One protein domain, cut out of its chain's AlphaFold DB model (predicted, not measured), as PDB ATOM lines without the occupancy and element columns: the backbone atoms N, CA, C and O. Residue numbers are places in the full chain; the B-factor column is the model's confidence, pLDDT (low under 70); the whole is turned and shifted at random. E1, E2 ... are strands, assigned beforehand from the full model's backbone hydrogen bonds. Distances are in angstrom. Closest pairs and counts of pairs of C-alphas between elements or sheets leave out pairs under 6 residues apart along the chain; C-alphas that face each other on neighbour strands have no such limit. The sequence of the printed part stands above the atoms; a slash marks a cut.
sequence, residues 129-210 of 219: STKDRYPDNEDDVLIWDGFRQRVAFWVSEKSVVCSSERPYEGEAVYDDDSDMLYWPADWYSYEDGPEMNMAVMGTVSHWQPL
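What this domain is: This is residues 129 to 210 of the 219 residues of the protein "DUF551 domain-containing protein" of Aquirhabdus parva (UniProt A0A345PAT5). With little regular structure, the domain is a small, strongly twisted antiparallel sheet, E5 E2 E1 E6, reaching from one end to E5 near the middle, and a small hairpin, E3 and E4, at the other end. The 82 printed residues have six named strands, E1 to E6, holding 23 residues, and no named helix: all strand. The whole is compact, radius of gyration of the C-alphas 12.9 A, spans 36 by 31 by 20 A.

How they stand to each other: E1, residues 141 to 144, and E2, residues 149 to 154, form a hairpin at 122 degrees; N 141 and O 152, 2.8 A apart, are within hydrogen-bond range. E3, residues 173 to 175, and E4, residues 180 to 182, form another at 143 degrees, with N 173 and O 182 within range at 2.8 A. Edge strand E5, residues 187 to 189, is antiparallel to E2, N 188 to O 153 2.9 A. Edge strand E6, residues 206 to 209, is antiparallel to E1, N 142 to O 208 2.8 A.

Where its parts are: E1 begins at C-alpha 141 (-17.224, 33.409, 19.405); E2 is 15.2 A long; E6 ends at C-alpha 209 (-20.797, 30.380, 18.304).

The domain as a whole: The printed part has no cut. Links E2 to E3 and E5 to E6 are long. pLDDT is under 70 at residues 146 to 148, 164 to 166 and 191 to 195.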
ATOM      1  N   SER A 129     -15.916  27.197   9.162       88.12
ATOM      2  CA  SER A 129     -14.713  27.736   8.527       88.12
ATOM      3  C   SER A 129     -14.877  29.226   8.237       88.12
ATOM      4  O   SER A 129     -15.909  29.655   7.723       88.12
ATOM      5  N   THR A 130     -13.820  30.008   8.464       90.44
ATOM      6  CA  THR A 130     -13.779  31.422   8.050       90.44
ATOM      7  C   THR A 130     -13.845  31.594   6.532       90.44
ATOM      8  O   THR A 130     -14.201  32.664   6.053       90.44
ATOM      9  N   LYS A 131     -13.566  30.531   5.764       89.50
ATOM     10  CA  LYS A 131     -13.780  30.499   4.309       89.50
ATOM     11  C   LYS A 131     -15.252  30.406   3.915       89.50
ATOM     12  O   LYS A 131     -15.591  30.821   2.813       89.50
ATOM     13  N   ASP A 132     -16.088  29.839   4.782       88.88
ATOM     14  CA  ASP A 132     -17.517  29.680   4.517       88.88
ATOM     15  C   ASP A 132     -18.262  30.955   4.901       88.88
ATOM     16  O   ASP A 132     -19.039  31.486   4.109       88.88
ATOM     17  N   ARG A 133     -18.015  31.454   6.120       91.50
ATOM     18  CA  ARG A 133     -18.534  32.738   6.599       91.50
ATOM     19  C   ARG A 133     -17.804  33.236   7.842       91.50
ATOM     20  O   ARG A 133     -17.281  32.448   8.635       91.50
ATOM     21  N   TYR A 134     -17.889  34.541   8.055       92.44
ATOM     22  CA  TYR A 134     -17.582  35.179   9.332       92.44
ATOM     23  C   TYR A 134     -18.802  35.126  10.274       92.44
ATOM     24  O   TYR A 134     -19.926  34.888   9.805       92.44
ATOM     25  N   PRO A 135     -18.599  35.269  11.595       91.56
ATOM     26  CA  PRO A 135     -19.696  35.545  12.517       91.56
ATOM     27  C   PRO A 135     -20.270  36.945  12.266       91.56
ATOM     28  O   PRO A 135     -19.719  37.718  11.475       91.56
ATOM     29  N   ASP A 136     -21.376  37.262  12.937       89.81
ATOM     30  CA  ASP A 136     -21.913  38.619  12.909       89.81
ATOM     31  C   ASP A 136     -20.911  39.588  13.573       89.81
ATOM     32  O   ASP A 136     -20.047  39.189  14.360       89.81
ATOM     33  N   ASN A 137     -20.953  40.862  13.179       91.25
ATOM     34  CA  ASN A 137     -19.971  41.850  13.630       91.25
ATOM     35  C   ASN A 137     -20.028  42.025  15.154       91.25
ATOM     36  O   ASN A 137     -21.095  42.291  15.700       91.25
ATOM     37  N   GLU A 138     -18.866  41.943  15.804       86.44
ATOM     38  CA  GLU A 138     -18.691  42.026  17.260       86.44
ATOM     39  C   GLU A 138     -19.409  40.924  18.072       86.44
ATOM     40  O   GLU A 138     -19.530  41.042  19.292       86.44
ATOM     41  N   ASP A 139     -19.820  39.819  17.433       86.69
ATOM     42  CA  ASP A 139     -20.326  38.645  18.149       86.69
ATOM     43  C   ASP A 139     -19.196  37.849  18.809       86.69
ATOM     44  O   ASP A 139     -18.215  37.448  18.172       86.69
ATOM     45  N   ASP A 140     -19.388  37.547  20.095       84.38
ATOM     46  CA  ASP A 140     -18.473  36.723  20.875       84.38
ATOM     47  C   ASP A 140     -18.516  35.262  20.404       84.38
ATOM     48  O   ASP A 140     -19.523  34.552  20.529       84.38
ATOM     49  N   VAL A 141     -17.384  34.774  19.907       85.00
ATOM     50  CA  VAL A 141     -17.224  33.409  19.405       85.00
ATOM     51  C   VAL A 141     -15.983  32.741  19.981       85.00
ATOM     52  O   VAL A 141     -15.039  33.379  20.445       85.00
ATOM     53  N   LEU A 142     -15.966  31.412  19.946       85.56
ATOM     54  CA  LEU A 142     -14.766  30.635  20.224       85.56
ATOM     55  C   LEU A 142     -13.982  30.450  18.927       85.56
ATOM     56  O   LEU A 142     -14.534  29.982  17.937       85.56
ATOM     57  N   ILE A 143     -12.689  30.758  18.934       84.12
ATOM     58  CA  ILE A 143     -11.810  30.578  17.773       84.12
ATOM     59  C   ILE A 143     -10.668  29.609  18.070       84.12
ATOM     60  O   ILE A 143     -10.306  29.386  19.228       84.12
ATOM     61  N   TRP A 144     -10.062  29.078  17.006       78.56
ATOM     62  CA  TRP A 144      -8.751  28.431  17.045       78.56
ATOM     63  C   TRP A 144      -7.752  29.237  16.207       78.56
ATOM     64  O   TRP A 144      -7.878  29.304  14.982       78.56
ATOM     65  N   ASP A 145      -6.747  29.824  16.860       72.75
ATOM     66  CA  ASP A 145      -5.731  30.692  16.230       72.75
ATOM     67  C   ASP A 145      -4.492  29.934  15.705       72.75
ATOM     68  O   ASP A 145      -3.512  30.537  15.271       72.75
ATOM     69  N   GLY A 146      -4.521  28.598  15.753       66.81
ATOM     70  CA  GLY A 146      -3.388  27.732  15.411       66.81
ATOM     71  C   GLY A 146      -2.577  27.263  16.622       66.81
ATOM     72  O   GLY A 146      -1.905  26.237  16.523       66.81
ATOM     73  N   PHE A 147      -2.690  27.942  17.766       64.69
ATOM     74  CA  PHE A 147      -1.974  27.612  19.001       64.69
ATOM     75  C   PHE A 147      -2.915  27.248  20.152       64.69
ATOM     76  O   PHE A 147      -2.640  26.297  20.887       64.69
ATOM     77  N   ARG A 148      -4.009  27.996  20.337       66.62
ATOM     78  CA  ARG A 148      -4.950  27.817  21.451       66.62
ATOM     79  C   ARG A 148      -6.390  28.168  21.075       66.62
ATOM     80  O   ARG A 148      -6.643  28.946  20.158       66.62
ATOM     81  N   GLN A 149      -7.337  27.612  21.836       75.81
ATOM     82  CA  GLN A 149      -8.719  28.100  21.849       75.81
ATOM     83  C   GLN A 149      -8.800  29.387  22.668       75.81
ATOM     84  O   GLN A 149      -8.231  29.454  23.763       75.81
ATOM     85  N   ARG A 150      -9.522  30.387  22.163       77.06
ATOM     86  CA  ARG A 150      -9.811  31.629  22.894       77.06
ATOM     87  C   ARG A 150     -11.142  32.232  22.455       77.06
ATOM     88  O   ARG A 150     -11.620  31.925  21.365       77.06
ATOM     89  N   VAL A 151     -11.717  33.070  23.312       84.31
ATOM     90  CA  VAL A 151     -12.863  33.912  22.947       84.31
ATOM     91  C   VAL A 151     -12.341  35.102  22.151       84.31
ATOM     92  O   VAL A 151     -11.347  35.718  22.538       84.31
ATOM     93  N   ALA A 152     -12.981  35.367  21.026       88.50
ATOM     94  CA  ALA A 152     -12.670  36.456  20.120       88.50
ATOM     95  C   ALA A 152     -13.951  36.901  19.415       88.50
ATOM     96  O   ALA A 152     -14.983  36.243  19.519       88.50
ATOM     97  N   PHE A 153     -13.860  37.982  18.663       90.62
ATOM     98  CA  PHE A 153     -14.945  38.488  17.841       90.62
ATOM     99  C   PHE A 153     -14.380  39.073  16.545       90.62
ATOM    100  O   PHE A 153     -13.186  39.374  16.449       90.62
ATOM    101  N   TRP A 154     -15.227  39.169  15.524       93.88
ATOM    102  CA  TRP A 154     -14.859  39.701  14.214       93.88
ATOM    103  C   TRP A 154     -15.323  41.150  14.088       93.88
ATOM    104  O   TRP A 154     -16.493  41.440  14.334       93.88
ATOM    105  N   VAL A 155     -14.429  42.037  13.661       92.38
ATOM    106  CA  VAL A 155     -14.783  43.391  13.228       92.38
ATOM    107  C   VAL A 155     -14.853  43.391  11.707       92.38
ATOM    108  O   VAL A 155     -13.876  43.083  11.028       92.38
ATOM    109  N   SER A 156     -16.020  43.708  11.156       93.38
ATOM    110  CA  SER A 156     -16.200  43.851   9.712       93.38
ATOM    111  C   SER A 156     -15.648  45.178   9.190       93.38
ATOM    112  O   SER A 156     -15.491  46.154   9.918       93.38
ATOM    113  N   GLU A 157     -15.380  45.234   7.891       92.38
ATOM    114  CA  GLU A 157     -14.901  46.453   7.243       92.38
ATOM    115  C   GLU A 157     -15.892  47.613   7.428       92.38
ATOM    116  O   GLU A 157     -17.092  47.462   7.195       92.38
ATOM    117  N   LYS A 158     -15.372  48.772   7.857       91.25
ATOM    118  CA  LYS A 158     -16.130  50.017   8.070       91.25
ATOM    119  C   LYS A 158     -17.319  49.903   9.049       91.25
ATOM    120  O   LYS A 158     -18.233  50.723   8.985       91.25
ATOM    121  N   SER A 159     -17.338  48.930   9.969       89.31
ATOM    122  CA  SER A 159     -18.425  48.814  10.965       89.31
ATOM    123  C   SER A 159     -18.175  49.581  12.258       89.31
ATOM    124  O   SER A 159     -19.130  50.053  12.872       89.31
ATOM    125  N   VAL A 160     -16.914  49.741  12.666       87.75
ATOM    126  CA  VAL A 160     -16.566  50.383  13.939       87.75
ATOM    127  C   VAL A 160     -15.765  51.652  13.689       87.75
ATOM    128  O   VAL A 160     -14.601  51.609  13.287       87.75
ATOM    129  N   VAL A 161     -16.395  52.798  13.941       90.38
ATOM    130  CA  VAL A 161     -15.739  54.111  13.882       90.38
ATOM    131  C   VAL A 161     -14.736  54.223  15.030       90.38
ATOM    132  O   VAL A 161     -15.045  53.887  16.174       90.38
ATOM    133  N   CYS A 162     -13.540  54.718  14.730       87.25
ATOM    134  CA  CYS A 162     -12.488  54.942  15.708       87.25
ATOM    135  C   CYS A 162     -12.946  55.960  16.763       87.25
ATOM    136  O   CYS A 162     -13.062  57.155  16.489       87.25
ATOM    137  N   SER A 163     -13.181  55.486  17.987       78.94
ATOM    138  CA  SER A 163     -13.527  56.305  19.149       78.94
ATOM    139  C   SER A 163     -12.627  55.965  20.339       78.94
ATOM    140  O   SER A 163     -12.053  54.878  20.422       78.94
ATOM    141  N   SER A 164     -12.500  56.900  21.284       64.19
ATOM    142  CA  SER A 164     -11.689  56.721  22.496       64.19
ATOM    143  C   SER A 164     -12.282  55.733  23.505       64.19
ATOM    144  O   SER A 164     -11.611  55.392  24.471       64.19
ATOM    145  N   GLU A 165     -13.537  55.309  23.328       67.81
ATOM    146  CA  GLU A 165     -14.259  54.484  24.308       67.81
ATOM    147  C   GLU A 165     -13.978  52.984  24.159       67.81
ATOM    148  O   GLU A 165     -14.078  52.241  25.133       67.81
ATOM    149  N   ARG A 166     -13.625  52.529  22.950       67.38
ATOM    150  CA  ARG A 166     -13.246  51.138  22.665       67.38
ATOM    151  C   ARG A 166     -12.075  51.116  21.686       67.38
ATOM    152  O   ARG A 166     -12.290  50.905  20.491       67.38
ATOM    153  N   PRO A 167     -10.846  51.386  22.155       76.88
ATOM    154  CA  PRO A 167      -9.686  51.314  21.289       76.88
ATOM    155  C   PRO A 167      -9.402  49.857  20.913       76.88
ATOM    156  O   PRO A 167      -9.400  48.958  21.760       76.88
ATOM    157  N   TYR A 168      -9.161  49.634  19.628       84.81
ATOM    158  CA  TYR A 168      -8.675  48.368  19.103       84.81
ATOM    159  C   TYR A 168      -7.174  48.484  18.844       84.81
ATOM    160  O   TYR A 168      -6.651  49.572  18.609       84.81
ATOM    161  N   GLU A 169      -6.458  47.371  18.907       82.56
ATOM    162  CA  GLU A 169      -5.064  47.331  18.488       82.56
ATOM    163  C   GLU A 169      -4.962  47.491  16.965       82.56
ATOM    164  O   GLU A 169      -5.633  46.791  16.204       82.56
ATOM    165  N   GLY A 170      -4.100  48.405  16.519       78.56
ATOM    166  CA  GLY A 170      -3.823  48.642  15.104       78.56
ATOM    167  C   GLY A 170      -3.838  50.119  14.729       78.56
ATOM    168  O   GLY A 170      -4.091  50.996  15.554       78.56
ATOM    169  N   GLU A 171      -3.544  50.396  13.462       85.62
ATOM    170  CA  GLU A 171      -3.698  51.728  12.880       85.62
ATOM    171  C   GLU A 171      -5.104  51.845  12.284       85.62
ATOM    172  O   GLU A 171      -5.502  51.031  11.448       85.62
ATOM    173  N   ALA A 172      -5.866  52.845  12.732       90.25
ATOM    174  CA  ALA A 172      -7.168  53.141  12.150       90.25
ATOM    175  C   ALA A 172      -7.016  53.526  10.670       90.25
ATOM    176  O   ALA A 172      -6.086  54.240  10.285       90.25
ATOM    177  N   VAL A 173      -7.952  53.067   9.845       91.69
ATOM    178  CA  VAL A 173      -7.972  53.296   8.400       91.69
ATOM    179  C   VAL A 173      -8.950  54.422   8.099       91.69
ATOM    180  O   VAL A 173     -10.107  54.377   8.514       91.69
ATOM    181  N   TYR A 174      -8.480  55.446   7.391       94.12
ATOM    182  CA  TYR A 174      -9.332  56.542   6.939       94.12
ATOM    183  C   TYR A 174     -10.099  56.141   5.680       94.12
ATOM    184  O   TYR A 174      -9.515  55.569   4.759       94.12
ATOM    185  N   ASP A 175     -11.394  56.449   5.654       94.44
ATOM    186  CA  ASP A 175     -12.260  56.256   4.498       94.44
ATOM    187  C   ASP A 175     -12.684  57.604   3.903       94.44
ATOM    188  O   ASP A 175     -13.430  58.359   4.533       94.44
ATOM    189  N   ASP A 176     -12.235  57.870   2.673       95.19
ATOM    190  CA  ASP A 176     -12.496  59.123   1.953       95.19
ATOM    191  C   ASP A 176     -13.998  59.327   1.665       95.19
ATOM    192  O   ASP A 176     -14.474  60.462   1.638       95.19
ATOM    193  N   ASP A 177     -14.756  58.242   1.459       94.56
ATOM    194  CA  ASP A 177     -16.175  58.312   1.080       94.56
ATOM    195  C   ASP A 177     -17.072  58.748   2.247       94.56
ATOM    196  O   ASP A 177     -18.041  59.489   2.057       94.56
ATOM    197  N   SER A 178     -16.771  58.281   3.460       92.94
ATOM    198  CA  SER A 178     -17.536  58.620   4.663       92.94
ATOM    199  C   SER A 178     -16.934  59.763   5.481       92.94
ATOM    200  O   SER A 178     -17.590  60.220   6.413       92.94
ATOM    201  N   ASP A 179     -15.698  60.180   5.178       94.00
ATOM    202  CA  ASP A 179     -14.907  61.141   5.963       94.00
ATOM    203  C   ASP A 179     -14.741  60.710   7.436       94.00
ATOM    204  O   ASP A 179     -14.969  61.473   8.374       94.00
ATOM    205  N   MET A 180     -14.397  59.434   7.655       94.50
ATOM    206  CA  MET A 180     -14.296  58.832   8.993       94.50
ATOM    207  C   MET A 180     -13.070  57.922   9.109       94.50
ATOM    208  O   MET A 180     -12.610  57.338   8.131       94.50
ATOM    209  N   LEU A 181     -12.556  57.776  10.333       93.38
ATOM    210  CA  LEU A 181     -11.565  56.757  10.689       93.38
ATOM    211  C   LEU A 181     -12.287  55.513  11.209       93.38
ATOM    212  O   LEU A 181     -13.103  55.624  12.125       93.38
ATOM    213  N   TYR A 182     -11.949  54.340  10.686       92.75
ATOM    214  CA  TYR A 182     -12.477  53.051  11.131       92.75
ATOM    215  C   TYR A 182     -11.375  52.160  11.680       92.75
ATOM    216  O   TYR A 182     -10.225  52.225  11.243       92.75
ATOM    217  N   TRP A 183     -11.733  51.287  12.613       91.81
ATOM    218  CA  TRP A 183     -10.855  50.182  12.977       91.81
ATOM    219  C   TRP A 183     -10.780  49.160  11.833       91.81
ATOM    220  O   TRP A 183     -11.774  48.967  11.123       91.81
ATOM    221  N   PRO A 184      -9.607  48.547  11.599       91.25
ATOM    222  CA  PRO A 184      -9.438  47.621  10.493       91.25
ATOM    223  C   PRO A 184     -10.269  46.351  10.701       91.25
ATOM    224  O   PRO A 184     -10.546  45.935  11.824       91.25
ATOM    225  N   ALA A 185     -10.666  45.732   9.588       92.56
ATOM    226  CA  ALA A 185     -11.401  44.477   9.622       92.56
ATOM    227  C   ALA A 185     -10.470  43.333  10.032       92.56
ATOM    228  O   ALA A 185      -9.601  42.939   9.249       92.56
ATOM    229  N   ASP A 186     -10.641  42.810  11.242       93.69
ATOM    230  CA  ASP A 186      -9.856  41.681  11.733       93.69
ATOM    231  C   ASP A 186     -10.539  40.959  12.910       93.69
ATOM    232  O   ASP A 186     -11.614  41.331  13.390       93.69
ATOM    233  N   TRP A 187      -9.895  39.889  13.369       93.00
ATOM    234  CA  TRP A 187     -10.209  39.192  14.602       93.00
ATOM    235  C   TRP A 187      -9.586  39.895  15.800       93.00
ATOM    236  O   TRP A 187      -8.377  40.114  15.849       93.00
ATOM    237  N   TYR A 188     -10.403  40.129  16.821       90.94
ATOM    238  CA  TYR A 188      -9.986  40.747  18.072       90.94
ATOM    239  C   TYR A 188     -10.328  39.859  19.263       90.94
ATOM    240  O   TYR A 188     -11.295  39.103  19.236       90.94
ATOM    241  N   SER A 189      -9.520  39.920  20.319       87.00
ATOM    242  CA  SER A 189      -9.763  39.187  21.562       87.00
ATOM    243  C   SER A 189      -9.562  40.069  22.785       87.00
ATOM    244  O   SER A 189      -8.742  40.988  22.781       87.00
ATOM    245  N   TYR A 190     -10.288  39.741  23.850       80.56
ATOM    246  CA  TYR A 190     -10.065  40.316  25.170       80.56
ATOM    247  C   TYR A 190      -8.802  39.684  25.770       80.56
ATOM    248  O   TYR A 190      -8.810  38.502  26.127       80.56
ATOM    249  N   GLU A 191      -7.702  40.432  25.861       65.81
ATOM    250  CA  GLU A 191      -6.563  40.025  26.690       65.81
ATOM    251  C   GLU A 191      -6.653  40.709  28.058       65.81
ATOM    252  O   GLU A 191      -7.037  41.872  28.159       65.81
ATOM    253  N   ASP A 192      -6.322  39.973  29.126       46.50
ATOM    254  CA  ASP A 192      -6.266  40.510  30.490       46.50
ATOM    255  C   ASP A 192      -5.100  41.515  30.581       46.50
ATOM    256  O   ASP A 192      -3.951  41.156  30.846       46.50
ATOM    257  N   GLY A 193      -5.394  42.782  30.295       50.56
ATOM    258  CA  GLY A 193      -4.427  43.863  30.117       50.56
ATOM    259  C   GLY A 193      -5.133  45.179  29.764       50.56
ATOM    260  O   GLY A 193      -6.350  45.183  29.613       50.56
ATOM    261  N   PRO A 194      -4.416  46.314  29.723       45.25
ATOM    262  CA  PRO A 194      -5.012  47.652  29.774       45.25
ATOM    263  C   PRO A 194      -6.002  47.900  28.628       45.25
ATOM    264  O   PRO A 194      -5.588  47.863  27.485       45.25
ATOM    265  N   GLU A 195      -7.270  48.172  28.965       58.41
ATOM    266  CA  GLU A 195      -8.318  48.944  28.251       58.41
ATOM    267  C   GLU A 195      -8.523  48.794  26.718       58.41
ATOM    268  O   GLU A 195      -9.386  49.480  26.173       58.41
ATOM    269  N   MET A 196      -7.811  47.914  26.005       70.25
ATOM    270  CA  MET A 196      -7.846  47.800  24.539       70.25
ATOM    271  C   MET A 196      -8.131  46.376  24.048       70.25
ATOM    272  O   MET A 196      -7.705  45.390  24.649       70.25
ATOM    273  N   ASN A 197      -8.842  46.271  22.921       83.44
ATOM    274  CA  ASN A 197      -9.123  44.996  22.256       83.44
ATOM    275  C   ASN A 197      -7.933  44.603  21.372       83.44
ATOM    276  O   ASN A 197      -7.612  45.312  20.420       83.44
ATOM    277  N   MET A 198      -7.286  43.477  21.670       85.12
ATOM    278  CA  MET A 198      -6.048  43.058  21.004       85.12
ATOM    279  C   MET A 198      -6.340  42.302  19.716       85.12
ATOM    280  O   MET A 198      -7.235  41.450  19.692       85.12
ATOM    281  N   ALA A 199      -5.562  42.558  18.668       88.69
ATOM    282  CA  ALA A 199      -5.670  41.803  17.429       88.69
ATOM    283  C   ALA A 199      -5.226  40.354  17.676       88.69
ATOM    284  O   ALA A 199      -4.242  40.073  18.372       88.69
ATOM    285  N   VAL A 200      -5.957  39.391  17.118       87.56
ATOM    286  CA  VAL A 200      -5.611  37.979  17.272       87.56
ATOM    287  C   VAL A 200      -4.373  37.679  16.435       87.56
ATOM    288  O   VAL A 200      -4.429  37.537  15.218       87.56
ATOM    289  N   MET A 201      -3.239  37.517  17.112       81.62
ATOM    290  CA  MET A 201      -1.992  37.097  16.478       81.62
ATOM    291  C   MET A 201      -2.112  35.661  15.947       81.62
ATOM    292  O   MET A 201      -2.061  34.700  16.715       81.62
ATOM    293  N   GLY A 202      -2.251  35.509  14.630       80.06
ATOM    294  CA  GLY A 202      -2.307  34.210  13.959       80.06
ATOM    295  C   GLY A 202      -3.317  34.176  12.818       80.06
ATOM    296  O   GLY A 202      -3.866  35.193  12.414       80.06
ATOM    297  N   THR A 203      -3.564  32.985  12.273       84.31
ATOM    298  CA  THR A 203      -4.608  32.792  11.259       84.31
ATOM    299  C   THR A 203      -5.794  32.081  11.888       84.31
ATOM    300  O   THR A 203      -5.717  30.892  12.208       84.31
ATOM    301  N   VAL A 204      -6.914  32.790  12.017       88.69
ATOM    302  CA  VAL A 204      -8.181  32.192  12.444       88.69
ATOM    303  C   VAL A 204      -8.809  31.457  11.262       88.69
ATOM    304  O   VAL A 204      -9.248  32.052  10.278       88.69
ATOM    305  N   SER A 205      -8.822  30.128  11.349       85.25
ATOM    306  CA  SER A 205      -9.342  29.265  10.278       85.25
ATOM    307  C   SER A 205     -10.774  28.793  10.520       85.25
ATOM    308  O   SER A 205     -11.491  28.488   9.565       85.25
ATOM    309  N   HIS A 206     -11.172  28.708  11.788       87.38
ATOM    310  CA  HIS A 206     -12.477  28.225  12.211       87.38
ATOM    311  C   HIS A 206     -12.926  28.959  13.469       87.38
ATOM    312  O   HIS A 206     -12.104  29.331  14.313       87.38
ATOM    313  N   TRP A 207     -14.235  29.101  13.599       90.50
ATOM    314  CA  TRP A 207     -14.884  29.674  14.765       90.50
ATOM    315  C   TRP A 207     -16.123  28.864  15.136       90.50
ATOM    316  O   TRP A 207     -16.632  28.073  14.344       90.50
ATOM    317  N   GLN A 208     -16.611  29.056  16.350       86.31
ATOM    318  CA  GLN A 208     -17.818  28.423  16.842       86.31
ATOM    319  C   GLN A 208     -18.631  29.434  17.662       86.31
ATOM    320  O   GLN A 208     -18.054  30.114  18.512       86.31
ATOM    321  N   PRO A 209     -19.961  29.525  17.470       83.12
ATOM    322  CA  PRO A 209     -20.797  30.380  18.304       83.12
ATOM    323  C   PRO A 209     -20.734  29.942  19.772       83.12
ATOM    324  O   PRO A 209     -20.834  28.749  20.084       83.12
ATOM    325  N   LEU A 210     -20.615  30.905  20.684       75.38
ATOM    326  CA  LEU A 210     -20.812  30.640  22.105       75.38
ATOM    327  C   LEU A 210     -22.312  30.419  22.346       75.38
ATOM    328  O   LEU A 210     -23.133  31.296  22.086       75.38
TER     329      LEU A 210